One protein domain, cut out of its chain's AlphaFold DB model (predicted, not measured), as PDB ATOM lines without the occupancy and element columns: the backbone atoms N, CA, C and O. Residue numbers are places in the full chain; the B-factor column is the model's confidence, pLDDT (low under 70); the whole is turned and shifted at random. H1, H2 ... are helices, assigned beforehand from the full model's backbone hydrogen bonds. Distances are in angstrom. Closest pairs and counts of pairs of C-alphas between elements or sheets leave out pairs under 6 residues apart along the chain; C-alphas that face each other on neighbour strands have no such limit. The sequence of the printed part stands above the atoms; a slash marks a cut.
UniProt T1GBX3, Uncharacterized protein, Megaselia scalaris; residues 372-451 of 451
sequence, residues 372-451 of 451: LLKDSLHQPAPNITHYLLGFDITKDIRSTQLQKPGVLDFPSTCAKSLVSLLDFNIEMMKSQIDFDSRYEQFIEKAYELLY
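Overview. This is residues 372 to 451 of the 451 residues of an uncharacterized protein of Megaselia scalaris (UniProt T1GBX3). H3 runs along a flat body's longest axis; H4 folds back across it, H2 packs on residues 414 to 416, and H1 packs on H2. The printed part has 80 residues and four named helices, H1 to H4: all helix. It is loose, radius of gyration of the C-alphas 14.7 A, spanning 44 by 30 by 15 A.

Arrangement. H3, residues 414 to 430, touches H4, residues 437 to 450, with 418 to 425 alone, opposite ways at a steep tilt of 48 degrees, closest at C-alphas 418 and 446, 6.8 A. H2, residues 384 to 389, touches H3 at 414 to 416 alone, closest at C-alphas 389 and 415, 4.7 A. H1, residues 372 to 377, touches H2, about perpendicular at 78 degrees, closest at C-alphas 373 and 385, 5.2 A. In H4 9 of 10 O i to N i+4 pairs are within hydrogen-bond range, in H1, H2 and H3 every one.

Along the chain. H3, 24.5 A long, begins at C-alpha 414 (-46.072, -25.917, 30.940); H4, 20.6 A long, ends at C-alpha 450 (-49.615, -27.438, 41.259).

Size, cuts and confidence. The 24-residue link H2 to H3 is long; pLDDT is under 70 at residues 401 to 412 and 434 to 435.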
ATOM      1  N   LEU A 372     -44.931 -38.009  34.707       88.62
ATOM      2  CA  LEU A 372     -43.504 -37.743  34.528       88.62
ATOM      3  C   LEU A 372     -43.062 -36.471  35.268       88.62
ATOM      4  O   LEU A 372     -41.996 -36.455  35.896       88.62
ATOM      5  N   LEU A 373     -43.862 -35.401  35.197       87.38
ATOM      6  CA  LEU A 373     -43.582 -34.148  35.899       87.38
ATOM      7  C   LEU A 373     -43.671 -34.325  37.424       87.38
ATOM      8  O   LEU A 373     -42.813 -33.802  38.139       87.38
ATOM      9  N   LYS A 374     -44.648 -35.087  37.928       85.69
ATOM     10  CA  LYS A 374     -44.781 -35.398  39.361       85.69
ATOM     11  C   LYS A 374     -43.620 -36.251  39.866       85.69
ATOM     12  O   LYS A 374     -43.008 -35.917  40.877       85.69
ATOM     13  N   ASP A 375     -43.247 -37.306  39.152       85.75
ATOM     14  CA  ASP A 375     -42.121 -38.171  39.521       85.75
ATOM     15  C   ASP A 375     -40.805 -37.393  39.543       85.75
ATOM     16  O   ASP A 375     -39.990 -37.526  40.461       85.75
ATOM     17  N   SER A 376     -40.634 -36.500  38.573       87.00
ATOM     18  CA  SER A 376     -39.470 -35.630  38.482       87.00
ATOM     19  C   SER A 376     -39.396 -34.596  39.611       87.00
ATOM     20  O   SER A 376     -38.287 -34.199  39.959       87.00
ATOM     21  N   LEU A 377     -40.512 -34.192  40.242       84.81
ATOM     22  CA  LEU A 377     -40.494 -33.303  41.419       84.81
ATOM     23  C   LEU A 377     -39.878 -33.953  42.661       84.81
ATOM     24  O   LEU A 377     -39.317 -33.241  43.491       84.81
ATOM     25  N   HIS A 378     -39.921 -35.284  42.774       83.44
ATOM     26  CA  HIS A 378     -39.279 -36.012  43.874       83.44
ATOM     27  C   HIS A 378     -37.743 -36.002  43.779       83.44
ATOM     28  O   HIS A 378     -37.058 -36.356  44.740       83.44
ATOM     29  N   GLN A 379     -37.189 -35.601  42.632       84.69
ATOM     30  CA  GLN A 379     -35.750 -35.467  42.418       84.69
ATOM     31  C   GLN A 379     -35.231 -34.127  42.966       84.69
ATOM     32  O   GLN A 379     -35.962 -33.131  42.942       84.69
ATOM     33  N   PRO A 380     -33.962 -34.056  43.420       82.44
ATOM     34  CA  PRO A 380     -33.385 -32.828  43.960       82.44
ATOM     35  C   PRO A 380     -33.491 -31.673  42.957       82.44
ATOM     36  O   PRO A 380     -33.204 -31.823  41.771       82.44
ATOM     37  N   ALA A 381     -33.917 -30.513  43.446       81.12
ATOM     38  CA  ALA A 381     -34.102 -29.325  42.628       81.12
ATOM     39  C   ALA A 381     -32.748 -28.628  42.332       81.12
ATOM     40  O   ALA A 381     -31.892 -28.604  43.222       81.12
ATOM     41  N   PRO A 382     -32.546 -28.012  41.145       86.31
ATOM     42  CA  PRO A 382     -33.472 -27.910  40.010       86.31
ATOM     43  C   PRO A 382     -33.556 -29.205  39.192       86.31
ATOM     44  O   PRO A 382     -32.546 -29.826  38.880       86.31
ATOM     45  N   ASN A 383     -34.776 -29.575  38.801       86.50
ATOM     46  CA  ASN A 383     -35.061 -30.752  37.975       86.50
ATOM     47  C   ASN A 383     -35.855 -30.363  36.714       86.50
ATOM     48  O   ASN A 383     -36.208 -29.196  36.517       86.50
ATOM     49  N   ILE A 384     -36.133 -31.345  35.852       83.56
ATOM     50  CA  ILE A 384     -36.807 -31.118  34.566       83.56
ATOM     51  C   ILE A 384     -38.202 -30.499  34.728       83.56
ATOM     52  O   ILE A 384     -38.587 -29.663  33.912       83.56
ATOM     53  N   THR A 385     -38.917 -30.807  35.812       86.69
ATOM     54  CA  THR A 385     -40.218 -30.192  36.103       86.69
ATOM     55  C   THR A 385     -40.081 -28.706  36.387       86.69
ATOM     56  O   THR A 385     -40.843 -27.916  35.841       86.69
ATOM     57  N   HIS A 386     -39.073 -28.297  37.162       85.94
ATOM     58  CA  HIS A 386     -38.801 -26.878  37.397       85.94
ATOM     59  C   HIS A 386     -38.518 -26.152  36.076       85.94
ATOM     60  O   HIS A 386     -39.120 -25.119  35.800       85.94
ATOM     61  N   TYR A 387     -37.675 -26.719  35.212       83.94
ATOM     62  CA  TYR A 387     -37.400 -26.126  33.902       83.94
ATOM     63  C   TYR A 387     -38.670 -25.983  33.041       83.94
ATOM     64  O   TYR A 387     -38.964 -24.896  32.549       83.94
ATOM     65  N   LEU A 388     -39.459 -27.054  32.906       82.56
ATOM     66  CA  LEU A 388     -40.651 -27.083  32.048       82.56
ATOM     67  C   LEU A 388     -41.804 -26.213  32.572       82.56
ATOM     68  O   LEU A 388     -42.525 -25.591  31.787       82.56
ATOM     69  N   LEU A 389     -41.960 -26.101  33.895       83.88
ATOM     70  CA  LEU A 389     -42.908 -25.166  34.514       83.88
ATOM     71  C   LEU A 389     -42.480 -23.695  34.353       83.88
ATOM     72  O   LEU A 389     -43.288 -22.798  34.594       83.88
ATOM     73  N   GLY A 390     -41.259 -23.439  33.875       80.00
ATOM     74  CA  GLY A 390     -40.748 -22.100  33.599       80.00
ATOM     75  C   GLY A 390     -39.932 -21.496  34.733       80.00
ATOM     76  O   GLY A 390     -39.804 -20.274  34.793       80.00
ATOM     77  N   PHE A 391     -39.402 -22.316  35.644       81.31
ATOM     78  CA  PHE A 391     -38.488 -21.825  36.665       81.31
ATOM     79  C   PHE A 391     -37.120 -21.481  36.061       81.31
ATOM     80  O   PHE A 391     -36.619 -22.173  35.172       81.31
ATOM     81  N   ASP A 392     -36.484 -20.425  36.573       76.62
ATOM     82  CA  ASP A 392     -35.145 -20.027  36.155       76.62
ATOM     83  C   ASP A 392     -34.124 -20.941  36.841       76.62
ATOM     84  O   ASP A 392     -33.707 -20.706  37.975       76.62
ATOM     85  N   ILE A 393     -33.721 -22.001  36.141       79.94
ATOM     86  CA  ILE A 393     -32.740 -22.975  36.639       79.94
ATOM     87  C   ILE A 393     -31.334 -22.382  36.829       79.94
ATOM     88  O   ILE A 393     -30.474 -23.042  37.408       79.94
ATOM     89  N   THR A 394     -31.076 -21.162  36.340       76.75
ATOM     90  CA  THR A 394     -29.781 -20.482  36.510       76.75
ATOM     91  C   THR A 394     -29.663 -19.756  37.851       76.75
ATOM     92  O   THR A 394     -28.572 -19.318  38.222       76.75
ATOM     93  N   LYS A 395     -30.769 -19.638  38.596       74.62
ATOM     94  CA  LYS A 395     -30.848 -18.964  39.896       74.62
ATOM     95  C   LYS A 395     -31.445 -19.891  40.950       74.62
ATOM     96  O   LYS A 395     -31.888 -20.998  40.658       74.62
ATOM     97  N   ASP A 396     -31.462 -19.429  42.200       75.94
ATOM     98  CA  ASP A 396     -32.237 -20.109  43.236       75.94
ATOM     99  C   ASP A 396     -33.705 -20.148  42.799       75.94
ATOM    100  O   ASP A 396     -34.319 -19.111  42.536       75.94
ATOM    101  N   ILE A 397     -34.273 -21.345  42.737       77.56
ATOM    102  CA  ILE A 397     -35.645 -21.601  42.296       77.56
ATOM    103  C   ILE A 397     -36.637 -20.756  43.101       77.56
ATOM    104  O   ILE A 397     -37.577 -20.210  42.525       77.56
ATOM    105  N   ARG A 398     -36.378 -20.550  44.403       76.81
ATOM    106  CA  ARG A 398     -37.205 -19.721  45.303       76.81
ATOM    107  C   ARG A 398     -37.254 -18.252  44.891       76.81
ATOM    108  O   ARG A 398     -38.167 -17.532  45.281       76.81
ATOM    109  N   SER A 399     -36.246 -17.800  44.150       72.69
ATOM    110  CA  SER A 399     -36.133 -16.431  43.649       72.69
ATOM    111  C   SER A 399     -36.762 -16.244  42.267       72.69
ATOM    112  O   SER A 399     -36.778 -15.123  41.755       72.69
ATOM    113  N   THR A 400     -37.293 -17.312  41.659       76.00
ATOM    114  CA  THR A 400     -37.892 -17.206  40.330       76.00
ATOM    115  C   THR A 400     -39.217 -16.455  40.385       76.00
ATOM    116  O   THR A 400     -40.131 -16.821  41.119       76.00
ATOM    117  N   GLN A 401     -39.347 -15.438  39.535       67.62
ATOM    118  CA  GLN A 401     -40.622 -14.795  39.241       67.62
ATOM    119  C   GLN A 401     -41.182 -15.370  37.942       67.62
ATOM    120  O   GLN A 401     -40.661 -15.085  36.864       67.62
ATOM    121  N   LEU A 402     -42.242 -16.172  38.042       69.00
ATOM    122  CA  LEU A 402     -42.976 -16.652  36.872       69.00
ATOM    123  C   LEU A 402     -43.670 -15.457  36.200       69.00
ATOM    124  O   LEU A 402     -44.453 -14.750  36.837       69.00
ATOM    125  N   GLN A 403     -43.366 -15.210  34.924       62.81
ATOM    126  CA  GLN A 403     -43.934 -14.102  34.153       62.81
ATOM    127  C   GLN A 403     -44.945 -14.591  33.117       62.81
ATOM    128  O   GLN A 403     -44.964 -15.758  32.724       62.81
ATOM    129  N   LYS A 404     -45.810 -13.678  32.665       57.59
ATOM    130  CA  LYS A 404     -46.741 -13.974  31.574       57.59
ATOM    131  C   LYS A 404     -45.952 -14.162  30.266       57.59
ATOM    132  O   LYS A 404     -45.110 -13.316  29.962       57.59
ATOM    133  N   PRO A 405     -46.252 -15.206  29.474       54.69
ATOM    134  CA  PRO A 405     -45.625 -15.401  28.170       54.69
ATOM    135  C   PRO A 405     -45.807 -14.164  27.281       54.69
ATOM    136  O   PRO A 405     -46.910 -13.618  27.211       54.69
ATOM    137  N   GLY A 406     -44.734 -13.733  26.614       56.50
ATOM    138  CA  GLY A 406     -44.718 -12.533  25.764       56.50
ATOM    139  C   GLY A 406     -44.327 -11.226  26.470       56.50
ATOM    140  O   GLY A 406     -44.213 -10.194  25.814       56.50
ATOM    141  N   VAL A 407     -44.077 -11.248  27.782       56.59
ATOM    142  CA  VAL A 407     -43.380 -10.162  28.491       56.59
ATOM    143  C   VAL A 407     -41.889 -10.507  28.514       56.59
ATOM    144  O   VAL A 407     -41.537 -11.589  28.964       56.59
ATOM    145  N   LEU A 408     -41.017  -9.621  28.011       51.94
ATOM    146  CA  LEU A 408     -39.550  -9.813  27.977       51.94
ATOM    147  C   LEU A 408     -39.080 -11.115  27.278       51.94
ATOM    148  O   LEU A 408     -38.178 -11.780  27.780       51.94
ATOM    149  N   ASP A 409     -39.694 -11.502  26.152       56.56
ATOM    150  CA  ASP A 409     -39.400 -12.753  25.417       56.56
ATOM    151  C   ASP A 409     -39.558 -14.049  26.244       56.56
ATOM    152  O   ASP A 409     -39.022 -15.101  25.894       56.56
ATOM    153  N   PHE A 410     -40.334 -14.008  27.335       57.28
ATOM    154  CA  PHE A 410     -40.570 -15.187  28.164       57.28
ATOM    155  C   PHE A 410     -41.387 -16.249  27.390       57.28
ATOM    156  O   PHE A 410     -42.485 -15.931  26.908       57.28
ATOM    157  N   PRO A 411     -40.883 -17.494  27.252       60.94
ATOM    158  CA  PRO A 411     -41.507 -18.531  26.433       60.94
ATOM    159  C   PRO A 411     -42.833 -19.020  27.032       60.94
ATOM    160  O   PRO A 411     -43.123 -18.823  28.212       60.94
ATOM    161  N   SER A 412     -43.663 -19.681  26.220       64.88
ATOM    162  CA  SER A 412     -44.839 -20.386  26.741       64.88
ATOM    163  C   SER A 412     -44.387 -21.563  27.608       64.88
ATOM    164  O   SER A 412     -43.623 -22.403  27.141       64.88
ATOM    165  N   THR A 413     -44.851 -21.624  28.856       77.12
ATOM    166  CA  THR A 413     -44.430 -22.636  29.839       77.12
ATOM    167  C   THR A 413     -45.505 -23.697  30.059       77.12
ATOM    168  O   THR A 413     -46.695 -23.435  29.853       77.12
ATOM    169  N   CYS A 414     -45.114 -24.878  30.549       81.06
ATOM    170  CA  CYS A 414     -46.072 -25.917  30.940       81.06
ATOM    171  C   CYS A 414     -47.011 -25.436  32.057       81.06
ATOM    172  O   CYS A 414     -48.173 -25.830  32.075       81.06
ATOM    173  N   ALA A 415     -46.561 -24.524  32.930       82.19
ATOM    174  CA  ALA A 415     -47.408 -23.918  33.957       82.19
ATOM    175  C   ALA A 415     -48.588 -23.138  33.353       82.19
ATOM    176  O   ALA A 415     -49.709 -23.243  33.841       82.19
ATOM    177  N   LYS A 416     -48.374 -22.404  32.252       80.94
ATOM    178  CA  LYS A 416     -49.460 -21.702  31.553       80.94
ATOM    179  C   LYS A 416     -50.476 -22.683  30.972       80.94
ATOM    180  O   LYS A 416     -51.676 -22.461  31.106       80.94
ATOM    181  N   SER A 417     -49.997 -23.747  30.328       83.12
ATOM    182  CA  SER A 417     -50.866 -24.773  29.747       83.12
ATOM    183  C   SER A 417     -51.686 -25.487  30.822       83.12
ATOM    184  O   SER A 417     -52.881 -25.669  30.630       83.12
ATOM    185  N   LEU A 418     -51.080 -25.806  31.974       85.25
ATOM    186  CA  LEU A 418     -51.776 -26.389  33.126       85.25
ATOM    187  C   LEU A 418     -52.846 -25.444  33.685       85.25
ATOM    188  O   LEU A 418     -53.986 -25.857  33.853       85.25
ATOM    189  N   VAL A 419     -52.521 -24.168  33.911       84.38
ATOM    190  CA  VAL A 419     -53.498 -23.187  34.417       84.38
ATOM    191  C   VAL A 419     -54.648 -22.990  33.430       84.38
ATOM    192  O   VAL A 419     -55.802 -23.055  33.829       84.38
ATOM    193  N   SER A 420     -54.356 -22.831  32.135       83.75
ATOM    194  CA  SER A 420     -55.391 -22.689  31.103       83.75
ATOM    195  C   SER A 420     -56.313 -23.906  31.028       83.75
ATOM    196  O   SER A 420     -57.493 -23.763  30.719       83.75
ATOM    197  N   LEU A 421     -55.773 -25.097  31.275       85.25
ATOM    198  CA  LEU A 421     -56.513 -26.350  31.265       85.25
ATOM    199  C   LEU A 421     -57.440 -26.467  32.480       85.25
ATOM    200  O   LEU A 421     -58.597 -26.860  32.336       85.25
ATOM    201  N   LEU A 422     -56.958 -26.070  33.658       84.94
ATOM    202  CA  LEU A 422     -57.763 -26.021  34.877       84.94
ATOM    203  C   LEU A 422     -58.839 -24.928  34.809       84.94
ATOM    204  O   LEU A 422     -59.987 -25.187  35.160       84.94
ATOM    205  N   ASP A 423     -58.509 -23.739  34.296       85.12
ATOM    206  CA  ASP A 423     -59.474 -22.653  34.079       85.12
ATOM    207  C   ASP A 423     -60.595 -23.093  33.129       85.12
ATOM    208  O   ASP A 423     -61.777 -22.895  33.423       85.12
ATOM    209  N   PHE A 424     -60.239 -23.770  32.033       83.25
ATOM    210  CA  PHE A 424     -61.209 -24.347  31.106       83.25
ATOM    211  C   PHE A 424     -62.111 -25.384  31.793       83.25
ATOM    212  O   PHE A 424     -63.330 -25.348  31.631       83.25
ATOM    213  N   ASN A 425     -61.552 -26.277  32.617       83.56
ATOM    214  CA  ASN A 425     -62.356 -27.240  33.372       83.56
ATOM    215  C   ASN A 425     -63.323 -26.550  34.356       83.56
ATOM    216  O   ASN A 425     -64.489 -26.935  34.435       83.56
ATOM    217  N   ILE A 426     -62.894 -25.477  35.030       84.25
ATOM    218  CA  ILE A 426     -63.759 -24.671  35.906       84.25
ATOM    219  C   ILE A 426     -64.911 -24.027  35.113       84.25
ATOM    220  O   ILE A 426     -66.044 -23.978  35.600       84.25
ATOM    221  N   GLU A 427     -64.657 -23.518  33.904       83.75
ATOM    222  CA  GLU A 427     -65.696 -22.965  33.022       83.75
ATOM    223  C   GLU A 427     -66.696 -24.028  32.549       83.75
ATOM    224  O   GLU A 427     -67.905 -23.775  32.501       83.75
ATOM    225  N   MET A 428     -66.217 -25.237  32.260       77.19
ATOM    226  CA  MET A 428     -67.065 -26.356  31.846       77.19
ATOM    227  C   MET A 428     -67.920 -26.896  33.000       77.19
ATOM    228  O   MET A 428     -69.118 -27.113  32.813       77.19
ATOM    229  N   MET A 429     -67.376 -26.985  34.222       77.31
ATOM    230  CA  MET A 429     -68.155 -27.331  35.421       77.31
ATOM    231  C   MET A 429     -69.277 -26.320  35.695       77.31
ATOM    232  O   MET A 429     -70.398 -26.702  36.032       77.31
ATOM    233  N   LYS A 430     -69.019 -25.018  35.494       80.31
ATOM    234  CA  LYS A 430     -70.057 -23.970  35.590       80.31
ATOM    235  C   LYS A 430     -71.164 -24.135  34.545       80.31
ATOM    236  O   LYS A 430     -72.278 -23.668  34.770       80.31
ATOM    237  N   SER A 431     -70.858 -24.797  33.432       78.75
ATOM    238  CA  SER A 431     -71.764 -25.028  32.307       78.75
ATOM    239  C   SER A 431     -72.538 -26.356  32.404       78.75
ATOM    240  O   SER A 431     -73.295 -26.663  31.489       78.75
ATOM    241  N   GLN A 432     -72.392 -27.116  33.502       71.69
ATOM    242  CA  GLN A 432     -73.045 -28.422  33.736       71.69
ATOM    243  C   GLN A 432     -72.777 -29.473  32.640       71.69
ATOM    244  O   GLN A 432     -73.646 -30.285  32.326       71.69
ATOM    245  N   ILE A 433     -71.580 -29.460  32.050       70.44
ATOM    246  CA  ILE A 433     -71.141 -30.501  31.114       70.44
ATOM    247  C   ILE A 433     -70.414 -31.581  31.922       70.44
ATOM    248  O   ILE A 433     -69.432 -31.277  32.597       70.44
ATOM    249  N   ASP A 434     -70.917 -32.815  31.864       65.62
ATOM    250  CA  ASP A 434     -70.327 -33.980  32.538       65.62
ATOM    251  C   ASP A 434     -69.123 -34.506  31.742       65.62
ATOM    252  O   ASP A 434     -69.189 -34.617  30.512       65.62
ATOM    253  N   PHE A 435     -68.031 -34.833  32.433       67.69
ATOM    254  CA  PHE A 435     -66.832 -35.420  31.832       67.69
ATOM    255  C   PHE A 435     -66.776 -36.935  32.074       67.69
ATOM    256  O   PHE A 435     -67.366 -37.455  33.015       67.69
ATOM    257  N   ASP A 436     -66.037 -37.661  31.230       74.06
ATOM    258  CA  ASP A 436     -65.675 -39.052  31.528       74.06
ATOM    259  C   ASP A 436     -64.781 -39.091  32.782       74.06
ATOM    260  O   ASP A 436     -63.880 -38.266  32.944       74.06
ATOM    261  N   SER A 437     -64.987 -40.104  33.625       78.25
ATOM    262  CA  SER A 437     -64.193 -40.439  34.814       78.25
ATOM    263  C   SER A 437     -62.674 -40.340  34.615       78.25
ATOM    264  O   SER A 437     -61.938 -39.951  35.520       78.25
ATOM    265  N   ARG A 438     -62.175 -40.662  33.416       76.06
ATOM    266  CA  ARG A 438     -60.744 -40.586  33.081       76.06
ATOM    267  C   ARG A 438     -60.255 -39.148  32.940       76.06
ATOM    268  O   ARG A 438     -59.142 -38.832  33.354       76.06
ATOM    269  N   TYR A 439     -61.082 -38.266  32.381       80.19
ATOM    270  CA  TYR A 439     -60.760 -36.846  32.299       80.19
ATOM    271  C   TYR A 439     -60.776 -36.211  33.693       80.19
ATOM    272  O   TYR A 439     -59.917 -35.389  33.996       80.19
ATOM    273  N   GLU A 440     -61.675 -36.646  34.579       83.06
ATOM    274  CA  GLU A 440     -61.673 -36.216  35.983       83.06
ATOM    275  C   GLU A 440     -60.371 -36.605  36.705       83.06
ATOM    276  O   GLU A 440     -59.746 -35.750  37.331       83.06
ATOM    277  N   GLN A 441     -59.899 -37.848  36.538       83.19
ATOM    278  CA  GLN A 441     -58.610 -38.302  37.088       83.19
ATOM    279  C   GLN A 441     -57.422 -37.501  36.542       83.19
ATOM    280  O   GLN A 441     -56.474 -37.189  37.265       83.19
ATOM    281  N   PHE A 442     -57.458 -37.163  35.254       84.81
ATOM    282  CA  PHE A 442     -56.447 -36.320  34.632       84.81
ATOM    283  C   PHE A 442     -56.413 -34.912  35.254       84.81
ATOM    284  O   PHE A 442     -55.335 -34.413  35.588       84.81
ATOM    285  N   ILE A 443     -57.580 -34.295  35.460       87.25
ATOM    286  CA  ILE A 443     -57.705 -32.985  36.110       87.25
ATOM    287  C   ILE A 443     -57.231 -33.039  37.567       87.25
ATOM    288  O   ILE A 443     -56.500 -32.148  37.996       87.25
ATOM    289  N   GLU A 444     -57.573 -34.092  38.312       86.00
ATOM    290  CA  GLU A 444     -57.104 -34.297  39.688       86.00
ATOM    291  C   GLU A 444     -55.570 -34.335  39.753       86.00
ATOM    292  O   GLU A 444     -54.960 -33.565  40.496       86.00
ATOM    293  N   LYS A 445     -54.923 -35.129  38.888       84.69
ATOM    294  CA  LYS A 445     -53.454 -35.188  38.799       84.69
ATOM    295  C   LYS A 445     -52.832 -33.840  38.412       84.69
ATOM    296  O   LYS A 445     -51.736 -33.524  38.877       84.69
ATOM    297  N   ALA A 446     -53.504 -33.048  37.573       86.62
ATOM    298  CA  ALA A 446     -53.059 -31.700  37.213       86.62
ATOM    299  C   ALA A 446     -53.117 -30.731  38.405       86.62
ATOM    300  O   ALA A 446     -52.192 -29.937  38.583       86.62
ATOM    301  N   TYR A 447     -54.158 -30.820  39.240       86.38
ATOM    302  CA  TYR A 447     -54.252 -30.060  40.489       86.38
ATOM    303  C   TYR A 447     -53.160 -30.465  41.487       86.38
ATOM    304  O   TYR A 447     -52.487 -29.587  42.020       86.38
ATOM    305  N   GLU A 448     -52.926 -31.766  41.679       85.12
ATOM    306  CA  GLU A 448     -51.869 -32.298  42.560       85.12
ATOM    307  C   GLU A 448     -50.443 -31.939  42.113       85.12
ATOM    308  O   GLU A 448     -49.497 -32.045  42.886       85.12
ATOM    309  N   LEU A 449     -50.237 -31.594  40.840       84.44
ATOM    310  CA  LEU A 449     -48.932 -31.138  40.363       84.44
ATOM    311  C   LEU A 449     -48.664 -29.672  40.752       84.44
ATOM    312  O   LEU A 449     -47.505 -29.276  40.884       84.44
ATOM    313  N   LEU A 450     -49.716 -28.858  40.903       80.38
ATOM    314  CA  LEU A 450     -49.615 -27.438  41.259       80.38
ATOM    315  C   LEU A 450     -49.706 -27.174  42.769       80.38
ATOM    316  O   LEU A 450     -49.283 -26.099  43.203       80.38
ATOM    317  N   TYR A 451     -50.264 -28.109  43.539       71.06
ATOM    318  CA  TYR A 451     -50.501 -27.999  44.979       71.06
ATOM    319  C   TYR A 451     -49.864 -29.169  45.722       71.06
ATOM    320  O   TYR A 451     -49.149 -28.906  46.719       71.06
TER     321      TYR A 451